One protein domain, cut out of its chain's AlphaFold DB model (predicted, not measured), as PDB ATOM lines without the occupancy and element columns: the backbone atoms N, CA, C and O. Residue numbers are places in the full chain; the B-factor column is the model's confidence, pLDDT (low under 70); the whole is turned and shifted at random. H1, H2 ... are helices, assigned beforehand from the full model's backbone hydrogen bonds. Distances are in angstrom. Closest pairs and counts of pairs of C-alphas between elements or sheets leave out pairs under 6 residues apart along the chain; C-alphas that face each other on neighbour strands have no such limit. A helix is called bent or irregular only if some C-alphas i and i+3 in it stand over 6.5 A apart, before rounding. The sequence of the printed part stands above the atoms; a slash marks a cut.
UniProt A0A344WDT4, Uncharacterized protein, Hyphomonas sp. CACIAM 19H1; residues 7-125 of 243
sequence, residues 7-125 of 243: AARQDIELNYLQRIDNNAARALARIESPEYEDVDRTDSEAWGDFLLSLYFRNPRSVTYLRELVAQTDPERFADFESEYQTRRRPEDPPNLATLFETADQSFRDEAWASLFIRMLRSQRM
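AT A GLANCE: This is residues 7 to 125 of the 243 residues of an uncharacterized protein of Hyphomonas sp. CACIAM 19H1 (UniProt A0A344WDT4). A loose rod of helices: the longest helix, H1, and H2 make a V at one end, with residues 32 to 37 sticking out at its tip; H6 and H3 cross in the middle, and H4 and H5 make a corner at the other end. The 119 printed residues, with six named helices H1 to H6 and no named strand, are all helix in class. The whole is loose, with a radius of gyration of the C-alphas of 18.2 A and spans of 60 by 24 by 24 A.

IN THESE COORDINATES: H1, residues 7 to 31, runs 34.1 A from C-alpha 7 at (-19.608, 47.055, -14.719). H2 is residues 41 to 56, 22.7 A; H3, residues 59 to 70, 16.5 A; H4, residues 74 to 87, 17.6 A; H5, residues 96 to 102, 9.9 A. H6, residues 105 to 120, spans 22.5 A to C-alpha 120 at (-34.208, 42.030, -4.874). H4 is irregular: C-alphas 76 and 79 are 7.6 A apart.

HOW THE PARTS SIT: H1, with residues 20 to 28 alone, touches H2 at a steep tilt of 52 degrees, opposite ways; the closest C-alphas, of Ala 27 and Asp 43, are 4.7 A apart. H1 and H6 are near each other. H2 touches H6, closest at C-alphas 53 and 120, 5.6 A. H6 touches H3 at a steep tilt of 52 degrees, closest at C-alphas 112 and 66, 6.0 A. H4 touches H5, about perpendicular at 82 degrees, closest at C-alphas 74 and 97, 5.2 A. H4 is apart from H3 and H6. Every O i to N i+4 pair is within hydrogen-bond range in H2, H3, H5 and H6, against 18 of 21 in H1 and 5 of 10 in H4.

THE WHOLE: The farthest C-alphas, of Pro 34 and Glu 91, are 61.5 A apart. The printed part has no cut, and no link is long. The model's pLDDT is under 70 at residues 7 to 14, 36 to 39, 72 to 77 and 79.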
ATOM      1  N   ALA A   7     -18.527  46.294 -14.122       53.91
ATOM      2  CA  ALA A   7     -19.608  47.055 -14.719       53.91
ATOM      3  C   ALA A   7     -20.981  46.505 -14.324       53.91
ATOM      4  O   ALA A   7     -21.821  47.306 -13.956       53.91
ATOM      5  N   ALA A   8     -21.212  45.186 -14.266       56.47
ATOM      6  CA  ALA A   8     -22.483  44.624 -13.785       56.47
ATOM      7  C   ALA A   8     -22.719  44.869 -12.281       56.47
ATOM      8  O   ALA A   8     -23.836  45.185 -11.873       56.47
ATOM      9  N   ARG A   9     -21.677  44.764 -11.439       59.88
ATOM     10  CA  ARG A   9     -21.766  45.157 -10.016       59.88
ATOM     11  C   ARG A   9     -22.043  46.646  -9.867       59.88
ATOM     12  O   ARG A   9     -22.876  47.037  -9.055       59.88
ATOM     13  N   GLN A  10     -21.352  47.457 -10.655       60.34
ATOM     14  CA  GLN A  10     -21.509  48.899 -10.685       60.34
ATOM     15  C   GLN A  10     -22.876  49.301 -11.248       60.34
ATOM     16  O   GLN A  10     -23.453  50.254 -10.751       60.34
ATOM     17  N   ASP A  11     -23.457  48.538 -12.172       66.38
ATOM     18  CA  ASP A  11     -24.816  48.734 -12.680       66.38
ATOM     19  C   ASP A  11     -25.867  48.431 -11.608       66.38
ATOM     20  O   ASP A  11     -26.826  49.181 -11.436       66.38
ATOM     21  N   ILE A  12     -25.692  47.351 -10.841       69.94
ATOM     22  CA  ILE A  12     -26.600  47.031  -9.731       69.94
ATOM     23  C   ILE A  12     -26.534  48.128  -8.664       69.94
ATOM     24  O   ILE A  12     -27.576  48.626  -8.243       69.94
ATOM     25  N   GLU A  13     -25.331  48.518  -8.244       68.12
ATOM     26  CA  GLU A  13     -25.140  49.543  -7.211       68.12
ATOM     27  C   GLU A  13     -25.591  50.936  -7.688       68.12
ATOM     28  O   GLU A  13     -26.421  51.573  -7.039       68.12
ATOM     29  N   LEU A  14     -25.111  51.404  -8.846       63.53
ATOM     30  CA  LEU A  14     -25.373  52.765  -9.331       63.53
ATOM     31  C   LEU A  14     -26.741  52.922  -9.996       63.53
ATOM     32  O   LEU A  14     -27.388  53.940  -9.803       63.53
ATOM     33  N   ASN A  15     -27.215  51.948 -10.774       72.50
ATOM     34  CA  ASN A  15     -28.443  52.145 -11.554       72.50
ATOM     35  C   ASN A  15     -29.688  51.579 -10.864       72.50
ATOM     36  O   ASN A  15     -30.794  52.081 -11.081       72.50
ATOM     37  N   TYR A  16     -29.539  50.554 -10.019       80.31
ATOM     38  CA  TYR A  16     -30.676  49.932  -9.341       80.31
ATOM     39  C   TYR A  16     -30.785  50.339  -7.867       80.31
ATOM     40  O   TYR A  16     -31.808  50.906  -7.481       80.31
ATOM     41  N   LEU A  17     -29.747  50.106  -7.058       85.94
ATOM     42  CA  LEU A  17     -29.792  50.391  -5.621       85.94
ATOM     43  C   LEU A  17     -29.843  51.891  -5.333       85.94
ATOM     44  O   LEU A  17     -30.693  52.312  -4.557       85.94
ATOM     45  N   GLN A  18     -29.055  52.710  -6.035       89.38
ATOM     46  CA  GLN A  18     -29.146  54.168  -5.897       89.38
ATOM     47  C   GLN A  18     -30.562  54.693  -6.181       89.38
ATOM     48  O   GLN A  18     -31.053  55.585  -5.492       89.38
ATOM     49  N   ARG A  19     -31.245  54.140  -7.191       90.12
ATOM     50  CA  ARG A  19     -32.617  54.537  -7.524       90.12
ATOM     51  C   ARG A  19     -33.602  54.131  -6.430       90.12
ATOM     52  O   ARG A  19     -34.473  54.931  -6.094       90.12
ATOM     53  N   ILE A  20     -33.459  52.921  -5.883       91.94
ATOM     54  CA  ILE A  20     -34.247  52.464  -4.731       91.94
ATOM     55  C   ILE A  20     -34.029  53.410  -3.551       91.94
ATOM     56  O   ILE A  20     -34.999  53.944  -3.025       91.94
ATOM     57  N   ASP A  21     -32.774  53.682  -3.195       92.25
ATOM     58  CA  ASP A  21     -32.421  54.504  -2.039       92.25
ATOM     59  C   ASP A  21     -32.928  55.954  -2.200       92.25
ATOM     60  O   ASP A  21     -33.499  56.525  -1.270       92.25
ATOM     61  N   ASN A  22     -32.828  56.539  -3.402       93.19
ATOM     62  CA  ASN A  22     -33.358  57.878  -3.694       93.19
ATOM     63  C   ASN A  22     -34.889  57.949  -3.576       93.19
ATOM     64  O   ASN A  22     -35.434  58.912  -3.029       93.19
ATOM     65  N   ASN A  23     -35.597  56.943  -4.096       93.50
ATOM     66  CA  ASN A  23     -37.053  56.882  -3.993       93.50
ATOM     67  C   ASN A  23     -37.491  56.651  -2.539       93.50
ATOM     68  O   ASN A  23     -38.426  57.298  -2.072       93.50
ATOM     69  N   ALA A  24     -36.767  55.804  -1.806       94.75
ATOM     70  CA  ALA A  24     -36.996  55.538  -0.393       94.75
ATOM     71  C   ALA A  24     -36.807  56.784   0.470       94.75
ATOM     72  O   ALA A  24     -37.615  57.034   1.356       94.75
ATOM     73  N   ALA A  25     -35.785  57.599   0.193       94.00
ATOM     74  CA  ALA A  25     -35.559  58.851   0.912       94.00
ATOM     75  C   ALA A  25     -36.743  59.823   0.756       94.00
ATOM     76  O   ALA A  25     -37.163  60.455   1.726       94.00
ATOM     77  N   ARG A  26     -37.325  59.908  -0.449       92.56
ATOM     78  CA  ARG A  26     -38.534  60.709  -0.703       92.56
ATOM     79  C   ARG A  26     -39.756  60.151   0.027       92.56
ATOM     80  O   ARG A  26     -40.490  60.928   0.632       92.56
ATOM     81  N   ALA A  27     -39.948  58.832  -0.012       93.12
ATOM     82  CA  ALA A  27     -41.040  58.168   0.690       93.12
ATOM     83  C   ALA A  27     -40.919  58.352   2.213       93.12
ATOM     84  O   ALA A  27     -41.896  58.704   2.865       93.12
ATOM     85  N   LEU A  28     -39.712  58.214   2.771       93.25
ATOM     86  CA  LEU A  28     -39.446  58.406   4.197       93.25
ATOM     87  C   LEU A  28     -39.787  59.822   4.660       93.25
ATOM     88  O   LEU A  28     -40.439  59.978   5.684       93.25
ATOM     89  N   ALA A  29     -39.408  60.846   3.891       91.31
ATOM     90  CA  ALA A  29     -39.742  62.231   4.222       91.31
ATOM     91  C   ALA A  29     -41.260  62.458   4.343       91.31
ATOM     92  O   ALA A  29     -41.699  63.278   5.146       91.31
ATOM     93  N   ARG A  30     -42.066  61.719   3.568       89.38
ATOM     94  CA  ARG A  30     -43.531  61.742   3.671       89.38
ATOM     95  C   ARG A  30     -44.032  60.914   4.851       89.38
ATOM     96  O   ARG A  30     -44.855  61.419   5.600       89.38
ATOM     97  N   ILE A  31     -43.497  59.707   5.049       88.88
ATOM     98  CA  ILE A  31     -43.799  58.820   6.191       88.88
ATOM     99  C   ILE A  31     -43.549  59.517   7.539       88.88
ATOM    100  O   ILE A  31     -44.284  59.300   8.496       88.88
ATOM    101  N   GLU A  32     -42.509  60.347   7.634       88.44
ATOM    102  CA  GLU A  32     -42.177  61.098   8.852       88.44
ATOM    103  C   GLU A  32     -43.011  62.378   9.040       88.44
ATOM    104  O   GLU A  32     -42.914  63.016  10.093       88.44
ATOM    105  N   SER A  33     -43.818  62.772   8.049       86.12
ATOM    106  CA  SER A  33     -44.631  63.987   8.124       86.12
ATOM    107  C   SER A  33     -45.758  63.841   9.157       86.12
ATOM    108  O   SER A  33     -46.447  62.824   9.168       86.12
ATOM    109  N   PRO A  34     -46.027  64.854  10.000       73.44
ATOM    110  CA  PRO A  34     -47.179  64.845  10.906       73.44
ATOM    111  C   PRO A  34     -48.532  64.777  10.185       73.44
ATOM    112  O   PRO A  34     -49.509  64.333  10.774       73.44
ATOM    113  N   GLU A  35     -48.584  65.227   8.929       70.94
ATOM    114  CA  GLU A  35     -49.779  65.227   8.069       70.94
ATOM    115  C   GLU A  35     -49.994  63.876   7.361       70.94
ATOM    116  O   GLU A  35     -50.803  63.760   6.443       70.94
ATOM    117  N   TYR A  36     -49.227  62.853   7.738       67.00
ATOM    118  CA  TYR A  36     -49.286  61.542   7.120       67.00
ATOM    119  C   TYR A  36     -50.532  60.774   7.578       67.00
ATOM    120  O   TYR A  36     -50.517  60.095   8.604       67.00
ATOM    121  N   GLU A  37     -51.618  60.895   6.814       66.25
ATOM    122  CA  GLU A  37     -52.850  60.124   7.029       66.25
ATOM    123  C   GLU A  37     -52.919  58.870   6.147       66.25
ATOM    124  O   GLU A  37     -53.384  57.837   6.616       66.25
ATOM    125  N   ASP A  38     -52.390  58.926   4.917       69.19
ATOM    126  CA  ASP A  38     -52.341  57.788   3.993       69.19
ATOM    127  C   ASP A  38     -51.092  57.830   3.099       69.19
ATOM    128  O   ASP A  38     -50.673  58.878   2.598       69.19
ATOM    129  N   VAL A  39     -50.500  56.656   2.866       68.62
ATOM    130  CA  VAL A  39     -49.384  56.491   1.927       68.62
ATOM    131  C   VAL A  39     -49.946  56.500   0.515       68.62
ATOM    132  O   VAL A  39     -50.720  55.606   0.164       68.62
ATOM    133  N   ASP A  40     -49.524  57.440  -0.334       81.12
ATOM    134  CA  ASP A  40     -49.758  57.256  -1.766       81.12
ATOM    135  C   ASP A  40     -49.079  55.954  -2.219       81.12
ATOM    136  O   ASP A  40     -47.986  55.592  -1.769       81.12
ATOM    137  N   ARG A  41     -49.727  55.256  -3.148       82.69
ATOM    138  CA  ARG A  41     -49.265  53.993  -3.714       82.69
ATOM    139  C   ARG A  41     -47.813  54.077  -4.184       82.69
ATOM    140  O   ARG A  41     -47.052  53.145  -3.950       82.69
ATOM    141  N   THR A  42     -47.423  55.197  -4.792       86.69
ATOM    142  CA  THR A  42     -46.056  55.415  -5.286       86.69
ATOM    143  C   THR A  42     -45.018  55.350  -4.164       86.69
ATOM    144  O   THR A  42     -43.981  54.705  -4.311       86.69
ATOM    145  N   ASP A  43     -45.288  56.007  -3.033       89.06
ATOM    146  CA  ASP A  43     -44.372  56.020  -1.891       89.06
ATOM    147  C   ASP A  43     -44.373  54.667  -1.177       89.06
ATOM    148  O   ASP A  43     -43.327  54.207  -0.715       89.06
ATOM    149  N   SER A  44     -45.532  54.003  -1.139       88.88
ATOM    150  CA  SER A  44     -45.672  52.664  -0.576       88.88
ATOM    151  C   SER A  44     -44.857  51.620  -1.356       88.88
ATOM    152  O   SER A  44     -44.101  50.836  -0.780       88.88
ATOM    153  N   GLU A  45     -44.936  51.639  -2.684       92.44
ATOM    154  CA  GLU A  45     -44.143  50.755  -3.540       92.44
ATOM    155  C   GLU A  45     -42.639  51.055  -3.399       92.44
ATOM    156  O   GLU A  45     -41.846  50.140  -3.168       92.44
ATOM    157  N   ALA A  46     -42.247  52.335  -3.430       93.69
ATOM    158  CA  ALA A  46     -40.853  52.751  -3.273       93.69
ATOM    159  C   ALA A  46     -40.240  52.320  -1.930       93.69
ATOM    160  O   ALA A  46     -39.106  51.836  -1.877       93.69
ATOM    161  N   TRP A  47     -40.979  52.493  -0.836       95.31
ATOM    162  CA  TRP A  47     -40.514  52.102   0.490       95.31
ATOM    163  C   TRP A  47     -40.545  50.579   0.684       95.31
ATOM    164  O   TRP A  47     -39.635  50.021   1.298       95.31
ATOM    165  N   GLY A  48     -41.515  49.879   0.089       94.75
ATOM    166  CA  GLY A  48     -41.550  48.415   0.039       94.75
ATOM    167  C   GLY A  48     -40.328  47.813  -0.661       94.75
ATOM    168  O   GLY A  48     -39.684  46.918  -0.105       94.75
ATOM    169  N   ASP A  49     -39.951  48.349  -1.827       93.94
ATOM    170  CA  ASP A  49     -38.731  47.967  -2.555       93.94
ATOM    171  C   ASP A  49     -37.473  48.178  -1.701       93.94
ATOM    172  O   ASP A  49     -36.584  47.323  -1.650       93.94
ATOM    173  N   PHE A  50     -37.403  49.297  -0.980       95.19
ATOM    174  CA  PHE A  50     -36.291  49.589  -0.083       95.19
ATOM    175  C   PHE A  50     -36.181  48.589   1.067       95.19
ATOM    176  O   PHE A  50     -35.103  48.028   1.288       95.19
ATOM    177  N   LEU A  51     -37.285  48.299   1.758       95.12
ATOM    178  CA  LEU A  51     -37.318  47.307   2.835       95.12
ATOM    179  C   LEU A  51     -36.950  45.910   2.325       95.12
ATOM    180  O   LEU A  51     -36.168  45.207   2.973       95.12
ATOM    181  N   LEU A  52     -37.446  45.519   1.147       93.81
ATOM    182  CA  LEU A  52     -37.061  44.266   0.501       93.81
ATOM    183  C   LEU A  52     -35.560  44.237   0.193       93.81
ATOM    184  O   LEU A  52     -34.890  43.226   0.424       93.81
ATOM    185  N   SER A  53     -35.008  45.361  -0.269       92.56
ATOM    186  CA  SER A  53     -33.577  45.470  -0.526       92.56
ATOM    187  C   SER A  53     -32.760  45.256   0.751       92.56
ATOM    188  O   SER A  53     -31.833  44.448   0.747       92.56
ATOM    189  N   LEU A  54     -33.146  45.873   1.875       92.12
ATOM    190  CA  LEU A  54     -32.488  45.690   3.173       92.12
ATOM    191  C   LEU A  54     -32.627  44.258   3.699       92.12
ATOM    192  O   LEU A  54     -31.732  43.753   4.379       92.12
ATOM    193  N   TYR A  55     -33.738  43.588   3.394       90.19
ATOM    194  CA  TYR A  55     -33.962  42.196   3.774       90.19
ATOM    195  C   TYR A  55     -32.918  41.254   3.153       90.19
ATOM    196  O   TYR A  55     -32.414  40.351   3.827       90.19
ATOM    197  N   PHE A  56     -32.521  41.491   1.899       87.25
ATOM    198  CA  PHE A  56     -31.534  40.658   1.201       87.25
ATOM    199  C   PHE A  56     -30.097  41.197   1.239       87.25
ATOM    200  O   PHE A  56     -29.164  40.400   1.171       87.25
ATOM    201  N   ARG A  57     -29.883  42.511   1.392       85.81
ATOM    202  CA  ARG A  57     -28.552  43.158   1.374       85.81
ATOM    203  C   ARG A  57     -27.721  42.966   2.646       85.81
ATOM    204  O   ARG A  57     -26.617  43.501   2.733       85.81
ATOM    205  N   ASN A  58     -28.205  42.215   3.631       83.75
ATOM    206  CA  ASN A  58     -27.418  41.947   4.830       83.75
ATOM    207  C   ASN A  58     -26.374  40.827   4.583       83.75
ATOM    208  O   ASN A  58     -26.597  39.933   3.756       83.75
ATOM    209  N   PRO A  59     -25.239  40.822   5.312       78.50
ATOM    210  CA  PRO A  59     -24.171  39.844   5.096       78.50
ATOM    211  C   PRO A  59     -24.606  38.378   5.243       78.50
ATOM    212  O   PRO A  59     -24.033  37.507   4.583       78.50
ATOM    213  N   ARG A  60     -25.610  38.087   6.085       80.00
ATOM    214  CA  ARG A  60     -26.116  36.719   6.273       80.00
ATOM    215  C   ARG A  60     -26.905  36.252   5.065       80.00
ATOM    216  O   ARG A  60     -26.591  35.192   4.539       80.00
ATOM    217  N   SER A  61     -27.847  37.059   4.582       81.56
ATOM    218  CA  SER A  61     -28.603  36.772   3.359       81.56
ATOM    219  C   SER A  61     -27.665  36.553   2.169       81.56
ATOM    220  O   SER A  61     -27.826  35.580   1.434       81.56
ATOM    221  N   VAL A  62     -26.634  37.391   2.014       82.75
ATOM    222  CA  VAL A  62     -25.630  37.226   0.949       82.75
ATOM    223  C   VAL A  62     -24.879  35.899   1.078       82.75
ATOM    224  O   VAL A  62     -24.733  35.187   0.085       82.75
ATOM    225  N   THR A  63     -24.423  35.555   2.284       83.38
ATOM    226  CA  THR A  63     -23.694  34.301   2.542       83.38
ATOM    227  C   THR A  63     -24.590  33.087   2.299       83.38
ATOM    228  O   THR A  63     -24.211  32.184   1.559       83.38
ATOM    229  N   TYR A  64     -25.814  33.109   2.826       82.94
ATOM    230  CA  TYR A  64     -26.803  32.050   2.652       82.94
ATOM    231  C   TYR A  64     -27.134  31.804   1.176       82.94
ATOM    232  O   TYR A  64     -27.163  30.660   0.732       82.94
ATOM    233  N   LEU A  65     -27.341  32.861   0.386       81.38
ATOM    234  CA  LEU A  65     -27.616  32.717  -1.046       81.38
ATOM    235  C   LEU A  65     -26.416  32.155  -1.820       81.38
ATOM    236  O   LEU A  65     -26.613  31.443  -2.801       81.38
ATOM    237  N   ARG A  66     -25.178  32.436  -1.393       82.94
ATOM    238  CA  ARG A  66     -23.983  31.804  -1.982       82.94
ATOM    239  C   ARG A  66     -23.918  30.321  -1.657       82.94
ATOM    240  O   ARG A  66     -23.675  29.517  -2.551       82.94
ATOM    241  N   GLU A  67     -24.160  29.961  -0.402       83.81
ATOM    242  CA  GLU A  67     -24.211  28.562   0.029       83.81
ATOM    243  C   GLU A  67     -25.313  27.792  -0.703       83.81
ATOM    244  O   GLU A  67     -25.095  26.657  -1.115       83.81
ATOM    245  N   LEU A  68     -26.462  28.431  -0.937       79.56
ATOM    246  CA  LEU A  68     -27.579  27.859  -1.683       79.56
ATOM    247  C   LEU A  68     -27.190  27.468  -3.116       79.56
ATOM    248  O   LEU A  68     -27.565  26.396  -3.578       79.56
ATOM    249  N   VAL A  69     -26.416  28.313  -3.800       79.50
ATOM    250  CA  VAL A  69     -25.888  28.026  -5.146       79.50
ATOM    251  C   VAL A  69     -24.749  27.002  -5.100       79.50
ATOM    252  O   VAL A  69     -24.583  26.206  -6.024       79.50
ATOM    253  N   ALA A  70     -23.957  26.992  -4.027       77.00
ATOM    254  CA  ALA A  70     -22.842  26.063  -3.866       77.00
ATOM    255  C   ALA A  70     -23.287  24.620  -3.576       77.00
ATOM    256  O   ALA A  70     -22.590  23.691  -3.965       77.00
ATOM    257  N   GLN A  71     -24.430  24.424  -2.912       73.62
ATOM    258  CA  GLN A  71     -24.893  23.110  -2.449       73.62
ATOM    259  C   GLN A  71     -25.452  22.191  -3.552       73.62
ATOM    260  O   GLN A  71     -25.870  21.090  -3.215       73.62
ATOM    261  N   THR A  72     -25.417  22.596  -4.834       63.56
ATOM    262  CA  THR A  72     -25.802  21.780  -6.011       63.56
ATOM    263  C   THR A  72     -27.047  20.926  -5.741       63.56
ATOM    264  O   THR A  72     -27.019  19.712  -5.889       63.56
ATOM    265  N   ASP A  73     -28.128  21.554  -5.274       68.94
ATOM    266  CA  ASP A  73     -29.420  20.892  -5.074       68.94
ATOM    267  C   ASP A  73     -30.316  21.225  -6.278       68.94
ATOM    268  O   ASP A  73     -30.880  22.326  -6.325       68.94
ATOM    269  N   PRO A  74     -30.414  20.340  -7.292       64.62
ATOM    270  CA  PRO A  74     -31.113  20.641  -8.536       64.62
ATOM    271  C   PRO A  74     -32.607  20.888  -8.323       64.62
ATOM    272  O   PRO A  74     -33.209  21.650  -9.078       64.62
ATOM    273  N   GLU A  75     -33.202  20.311  -7.271       68.25
ATOM    274  CA  GLU A  75     -34.621  20.498  -6.955       68.25
ATOM    275  C   GLU A  75     -34.935  21.964  -6.638       68.25
ATOM    276  O   GLU A  75     -35.984  22.481  -7.023       68.25
ATOM    277  N   ARG A  76     -33.993  22.686  -6.020       67.38
ATOM    278  CA  ARG A  76     -34.157  24.116  -5.700       67.38
ATOM    279  C   ARG A  76     -34.081  25.024  -6.920       67.38
ATOM    280  O   ARG A  76     -34.482  26.184  -6.837       67.38
ATOM    281  N   PHE A  77     -33.564  24.506  -8.030       69.56
ATOM    282  CA  PHE A  77     -33.429  25.224  -9.290       69.56
ATOM    283  C   PHE A  77     -34.362  24.688 -10.382       69.56
ATOM    284  O   PHE A  77     -34.275  25.152 -11.515       69.56
ATOM    285  N   ALA A  78     -35.288  23.779 -10.058       70.38
ATOM    286  CA  ALA A  78     -36.227  23.205 -11.023       70.38
ATOM    287  C   ALA A  78     -37.027  24.284 -11.783       70.38
ATOM    288  O   ALA A  78     -37.190  24.201 -13.000       70.38
ATOM    289  N   ASP A  79     -37.423  25.359 -11.096       69.94
ATOM    290  CA  ASP A  79     -38.129  26.505 -11.690       69.94
ATOM    291  C   ASP A  79     -37.308  27.255 -12.756       69.94
ATOM    292  O   ASP A  79     -37.858  28.014 -13.555       69.94
ATOM    293  N   PHE A  80     -35.985  27.072 -12.771       74.12
ATOM    294  CA  PHE A  80     -35.072  27.697 -13.726       74.12
ATOM    295  C   PHE A  80     -34.766  26.793 -14.927       74.12
ATOM    296  O   PHE A  80     -34.200  27.276 -15.907       74.12
ATOM    297  N   GLU A  81     -35.157  25.515 -14.893       80.88
ATOM    298  CA  GLU A  81     -34.857  24.553 -15.961       80.88
ATOM    299  C   GLU A  81     -35.457  25.012 -17.298       80.88
ATOM    300  O   GLU A  81     -34.789  24.992 -18.325       80.88
ATOM    301  N   SER A  82     -36.685  25.537 -17.291       81.00
ATOM    302  CA  SER A  82     -37.338  26.061 -18.503       81.00
ATOM    303  C   SER A  82     -36.590  27.254 -19.123       81.00
ATOM    304  O   SER A  82     -36.388  27.326 -20.341       81.00
ATOM    305  N   GLU A  83     -36.114  28.183 -18.287       79.00
ATOM    306  CA  GLU A  83     -35.320  29.332 -18.736       79.00
ATOM    307  C   GLU A  83     -33.963  28.879 -19.288       79.00
ATOM    308  O   GLU A  83     -33.513  29.392 -20.317       79.00
ATOM    309  N   TYR A  84     -33.347  27.883 -18.647       81.12
ATOM    310  CA  TYR A  84     -32.124  27.254 -19.122       81.12
ATOM    311  C   TYR A  84     -32.316  26.610 -20.495       81.12
ATOM    312  O   TYR A  84     -31.601  26.959 -21.428       81.12
ATOM    313  N   GLN A  85     -33.328  25.758 -20.664       84.50
ATOM    314  CA  GLN A  85     -33.608  25.083 -21.938       84.50
ATOM    315  C   GLN A  85     -33.849  26.066 -23.088       84.50
ATOM    316  O   GLN A  85     -33.467  25.797 -24.224       84.50
ATOM    317  N   THR A  86     -34.433  27.229 -22.794       84.69
ATOM    318  CA  THR A  86     -34.676  28.280 -23.791       84.69
ATOM    319  C   THR A  86     -33.387  28.989 -24.226       84.69
ATOM    320  O   THR A  86     -33.307  29.501 -25.341       84.69
ATOM    321  N   ARG A  87     -32.377  29.059 -23.349       79.50
ATOM    322  CA  ARG A  87     -31.132  29.811 -23.580       79.50
ATOM    323  C   ARG A  87     -29.906  28.935 -23.815       79.50
ATOM    324  O   ARG A  87     -28.865  29.483 -24.186       79.50
ATOM    325  N   ARG A  88     -30.009  27.621 -23.590       84.19
ATOM    326  CA  ARG A  88     -28.891  26.690 -23.732       84.19
ATOM    327  C   ARG A  88     -28.410  26.655 -25.173       84.19
ATOM    328  O   ARG A  88     -29.196  26.659 -26.123       84.19
ATOM    329  N   ARG A  89     -27.101  26.590 -25.330       85.94
ATOM    330  CA  ARG A  89     -26.429  26.377 -26.604       85.94
ATOM    331  C   ARG A  89     -26.305  24.878 -26.883       85.94
ATOM    332  O   ARG A  89     -26.443  24.072 -25.961       85.94
ATOM    333  N   PRO A  90     -26.053  24.475 -28.138       85.94
ATOM    334  CA  PRO A  90     -25.837  23.069 -28.479       85.94
ATOM    335  C   PRO A  90     -24.722  22.395 -27.664       85.94
ATOM    336  O   PRO A  90     -24.823  21.206 -27.374       85.94
ATOM    337  N   GLU A  91     -23.688  23.150 -27.293       86.00
ATOM    338  CA  GLU A  91     -22.545  22.708 -26.489       86.00
ATOM    339  C   GLU A  91     -22.785  22.706 -24.970       86.00
ATOM    340  O   GLU A  91     -21.979  22.139 -24.230       86.00
ATOM    341  N   ASP A  92     -23.871  23.322 -24.498       83.50
ATOM    342  CA  ASP A  92     -24.177  23.388 -23.071       83.50
ATOM    343  C   ASP A  92     -24.738  22.038 -22.563       83.50
ATOM    344  O   ASP A  92     -25.376  21.296 -23.322       83.50
ATOM    345  N   PRO A  93     -24.558  21.710 -21.268       87.19
ATOM    346  CA  PRO A  93     -25.116  20.510 -20.645       87.19
ATOM    347  C   PRO A  93     -26.625  20.316 -20.893       87.19
ATOM    348  O   PRO A  93     -27.376  21.272 -21.084       87.19
ATOM    349  N   PRO A  94     -27.136  19.079 -20.859       87.38
ATOM    350  CA  PRO A  94     -28.528  18.814 -21.220       87.38
ATOM    351  C   PRO A  94     -29.552  19.374 -20.222       87.38
ATOM    352  O   PRO A  94     -30.704  19.547 -20.605       87.38
ATOM    353  N   ASN A  95     -29.162  19.643 -18.972       84.75
ATOM    354  CA  ASN A  95     -30.028  20.178 -17.916       84.75
ATOM    355  C   ASN A  95     -29.213  20.957 -16.863       84.75
ATOM    356  O   ASN A  95     -27.978  20.872 -16.843       84.75
ATOM    357  N   LEU A  96     -29.897  21.692 -15.977       80.19
ATOM    358  CA  LEU A  96     -29.242  22.470 -14.924       80.19
ATOM    359  C   LEU A  96     -28.468  21.600 -13.933       80.19
ATOM    360  O   LEU A  96     -27.417  22.031 -13.468       80.19
ATOM    361  N   ALA A  97     -28.939  20.391 -13.616       80.81
ATOM    362  CA  ALA A  97     -28.245  19.504 -12.680       80.81
ATOM    363  C   ALA A  97     -26.823  19.182 -13.174       80.81
ATOM    364  O   ALA A  97     -25.845  19.452 -12.478       80.81
ATOM    365  N   THR A  98     -26.697  18.720 -14.421       83.31
ATOM    366  CA  THR A  98     -25.404  18.420 -15.056       83.31
ATOM    367  C   THR A  98     -24.553  19.680 -15.245       83.31
ATOM    368  O   THR A  98     -23.325  19.633 -15.127       83.31
ATOM    369  N   LEU A  99     -25.188  20.830 -15.495       81.94
ATOM    370  CA  LEU A  99     -24.490  22.110 -15.536       81.94
ATOM    371  C   LEU A  99     -23.874  22.460 -14.180       81.94
ATOM    372  O   LEU A  99     -22.701  22.798 -14.130       81.94
ATOM    373  N   PHE A 100     -24.606  22.325 -13.074       79.56
ATOM    374  CA  PHE A 100     -24.079  22.616 -11.738       79.56
ATOM    375  C   PHE A 100     -23.042  21.602 -11.240       79.56
ATOM    376  O   PHE A 100     -22.226  21.957 -10.389       79.56
ATOM    377  N   GLU A 101     -23.034  20.366 -11.736       81.94
ATOM    378  CA  GLU A 101     -21.977  19.387 -11.434       81.94
ATOM    379  C   GLU A 101     -20.641  19.769 -12.080       81.94
ATOM    380  O   GLU A 101     -19.582  19.621 -11.470       81.94
ATOM    381  N   THR A 102     -20.697  20.296 -13.302       80.31
ATOM    382  CA  THR A 102     -19.517  20.622 -14.119       80.31
ATOM    383  C   THR A 102     -19.149  22.108 -14.095       80.31
ATOM    384  O   THR A 102     -18.095  22.493 -14.600       80.31
ATOM    385  N   ALA A 103     -19.992  22.940 -13.478       78.00
ATOM    386  CA  ALA A 103     -19.826  24.381 -13.394       78.00
ATOM    387  C   ALA A 103     -18.557  24.780 -12.640       78.00
ATOM    388  O   ALA A 103     -18.356  24.424 -11.470       78.00
ATOM    389  N   ASP A 104     -17.763  25.626 -13.292       81.75
ATOM    390  CA  ASP A 104     -16.661  26.331 -12.659       81.75
ATOM    391  C   ASP A 104     -17.157  27.406 -11.669       81.75
ATOM    392  O   ASP A 104     -18.352  27.694 -11.529       81.75
ATOM    393  N   GLN A 105     -16.217  28.017 -10.946       78.44
ATOM    394  CA  GLN A 105     -16.539  29.069  -9.982       78.44
ATOM    395  C   GLN A 105     -17.146  30.317 -10.649       78.44
ATOM    396  O   GLN A 105     -17.957  30.997 -10.025       78.44
ATOM    397  N   SER A 106     -16.792  30.612 -11.905       75.12
ATOM    398  CA  SER A 106     -17.308  31.787 -12.617       75.12
ATOM    399  C   SER A 106     -18.804  31.649 -12.879       75.12
ATOM    400  O   SER A 106     -19.567  32.575 -12.605       75.12
ATOM    401  N   PHE A 107     -19.237  30.474 -13.337       77.75
ATOM    402  CA  PHE A 107     -20.651  30.181 -13.530       77.75
ATOM    403  C   PHE A 107     -21.431  30.289 -12.214       77.75
ATOM    404  O   PHE A 107     -22.499  30.898 -12.166       77.75
ATOM    405  N   ARG A 108     -20.888  29.742 -11.118       77.19
ATOM    406  CA  ARG A 108     -21.535  29.807  -9.795       77.19
ATOM    407  C   ARG A 108     -21.672  31.242  -9.290       77.19
ATOM    408  O   ARG A 108     -22.714  31.594  -8.736       77.19
ATOM    409  N   ASP A 109     -20.663  32.080  -9.513       77.38
ATOM    410  CA  ASP A 109     -20.714  33.500  -9.160       77.38
ATOM    411  C   ASP A 109     -21.801  34.245  -9.959       77.38
ATOM    412  O   ASP A 109     -22.524  35.073  -9.402       77.38
ATOM    413  N   GLU A 110     -21.968  33.932 -11.246       75.56
ATOM    414  CA  GLU A 110     -23.027  34.502 -12.092       75.56
ATOM    415  C   GLU A 110     -24.422  34.019 -11.693       75.56
ATOM    416  O   GLU A 110     -25.347  34.829 -11.577       75.56
ATOM    417  N   ALA A 111     -24.574  32.722 -11.425       77.00
ATOM    418  CA  ALA A 111     -25.823  32.138 -10.954       77.00
ATOM    419  C   ALA A 111     -26.260  32.767  -9.620       77.00
ATOM    420  O   ALA A 111     -27.418  33.161  -9.468       77.00
ATOM    421  N   TRP A 112     -25.321  32.951  -8.685       82.44
ATOM    422  CA  TRP A 112     -25.564  33.679  -7.438       82.44
ATOM    423  C   TRP A 112     -25.992  35.126  -7.682       82.44
ATOM    424  O   TRP A 112     -26.985  35.566  -7.102       82.44
ATOM    425  N   ALA A 113     -25.275  35.866  -8.530       79.19
ATOM    426  CA  ALA A 113     -25.595  37.265  -8.803       79.19
ATOM    427  C   ALA A 113     -26.993  37.404  -9.425       79.19
ATOM    428  O   ALA A 113     -27.779  38.252  -9.003       79.19
ATOM    429  N   SER A 114     -27.331  36.528 -10.374       78.56
ATOM    430  CA  SER A 114     -28.653  36.475 -11.004       78.56
ATOM    431  C   SER A 114     -29.759  36.178  -9.988       78.56
ATOM    432  O   SER A 114     -30.747  36.915  -9.911       78.56
ATOM    433  N   LEU A 115     -29.568  35.159  -9.140       80.81
ATOM    434  CA  LEU A 115     -30.515  34.820  -8.078       80.81
ATOM    435  C   LEU A 115     -30.703  35.995  -7.112       80.81
ATOM    436  O   LEU A 115     -31.832  36.362  -6.799       80.81
ATOM    437  N   PHE A 116     -29.611  36.626  -6.681       84.00
ATOM    438  CA  PHE A 116     -29.651  37.772  -5.780       84.00
ATOM    439  C   PHE A 116     -30.451  38.943  -6.368       84.00
ATOM    440  O   PHE A 116     -31.351  39.467  -5.711       84.00
ATOM    441  N   ILE A 117     -30.197  39.305  -7.630       83.00
ATOM    442  CA  ILE A 117     -30.941  40.361  -8.333       83.00
ATOM    443  C   ILE A 117     -32.423  39.996  -8.465       83.00
ATOM    444  O   ILE A 117     -33.282  40.853  -8.265       83.00
ATOM    445  N   ARG A 118     -32.745  38.735  -8.776       83.88
ATOM    446  CA  ARG A 118     -34.133  38.262  -8.873       83.88
ATOM    447  C   ARG A 118     -34.867  38.381  -7.536       83.88
ATOM    448  O   ARG A 118     -36.019  38.806  -7.527       83.88
ATOM    449  N   MET A 119     -34.204  38.064  -6.422       86.69
ATOM    450  CA  MET A 119     -34.777  38.226  -5.081       86.69
ATOM    451  C   MET A 119     -35.016  39.701  -4.740       86.69
ATOM    452  O   MET A 119     -36.095  40.043  -4.259       86.69
ATOM    453  N   LEU A 120     -34.057  40.580  -5.053       85.94
ATOM    454  CA  LEU A 120     -34.208  42.030  -4.874       85.94
ATOM    455  C   LEU A 120     -35.345  42.618  -5.724       85.94
ATOM    456  O   LEU A 120     -36.022  43.535  -5.282       85.94
ATOM    457  N   ARG A 121     -35.571  42.072  -6.924       86.81
ATOM    458  CA  ARG A 121     -36.607  42.510  -7.878       86.81
ATOM    459  C   ARG A 121     -37.940  41.777  -7.717       86.81
ATOM    460  O   ARG A 121     -38.774  41.807  -8.625       86.81
ATOM    461  N   SER A 122     -38.143  41.075  -6.604       90.12
ATOM    462  CA  SER A 122     -39.345  40.277  -6.385       90.12
ATOM    463  C   SER A 122     -40.567  41.169  -6.150       90.12
ATOM    464  O   SER A 122     -40.905  41.495  -5.014       90.12
ATOM    465  N   GLN A 123     -41.274  41.499  -7.235       88.69
ATOM    466  CA  GLN A 123     -42.509  42.296  -7.217       88.69
ATOM    467  C   GLN A 123     -43.553  41.730  -6.250       88.69
ATOM    468  O   GLN A 123     -44.224  42.475  -5.548       88.69
ATOM    469  N   ARG A 124     -43.653  40.397  -6.151       90.50
ATOM    470  CA  ARG A 124     -44.567  39.736  -5.210       90.50
ATOM    471  C   ARG A 124     -44.241  40.090  -3.757       90.50
ATOM    472  O   ARG A 124     -45.152  40.352  -2.981       90.50
ATOM    473  N   MET A 125     -42.962  40.054  -3.380       91.12
ATOM    474  CA  MET A 125     -42.546  40.353  -2.007       91.12
ATOM    475  C   MET A 125     -42.617  41.852  -1.717       91.12
ATOM    476  O   MET A 125     -43.088  42.229  -0.650       91.12
TER     477      MET A 125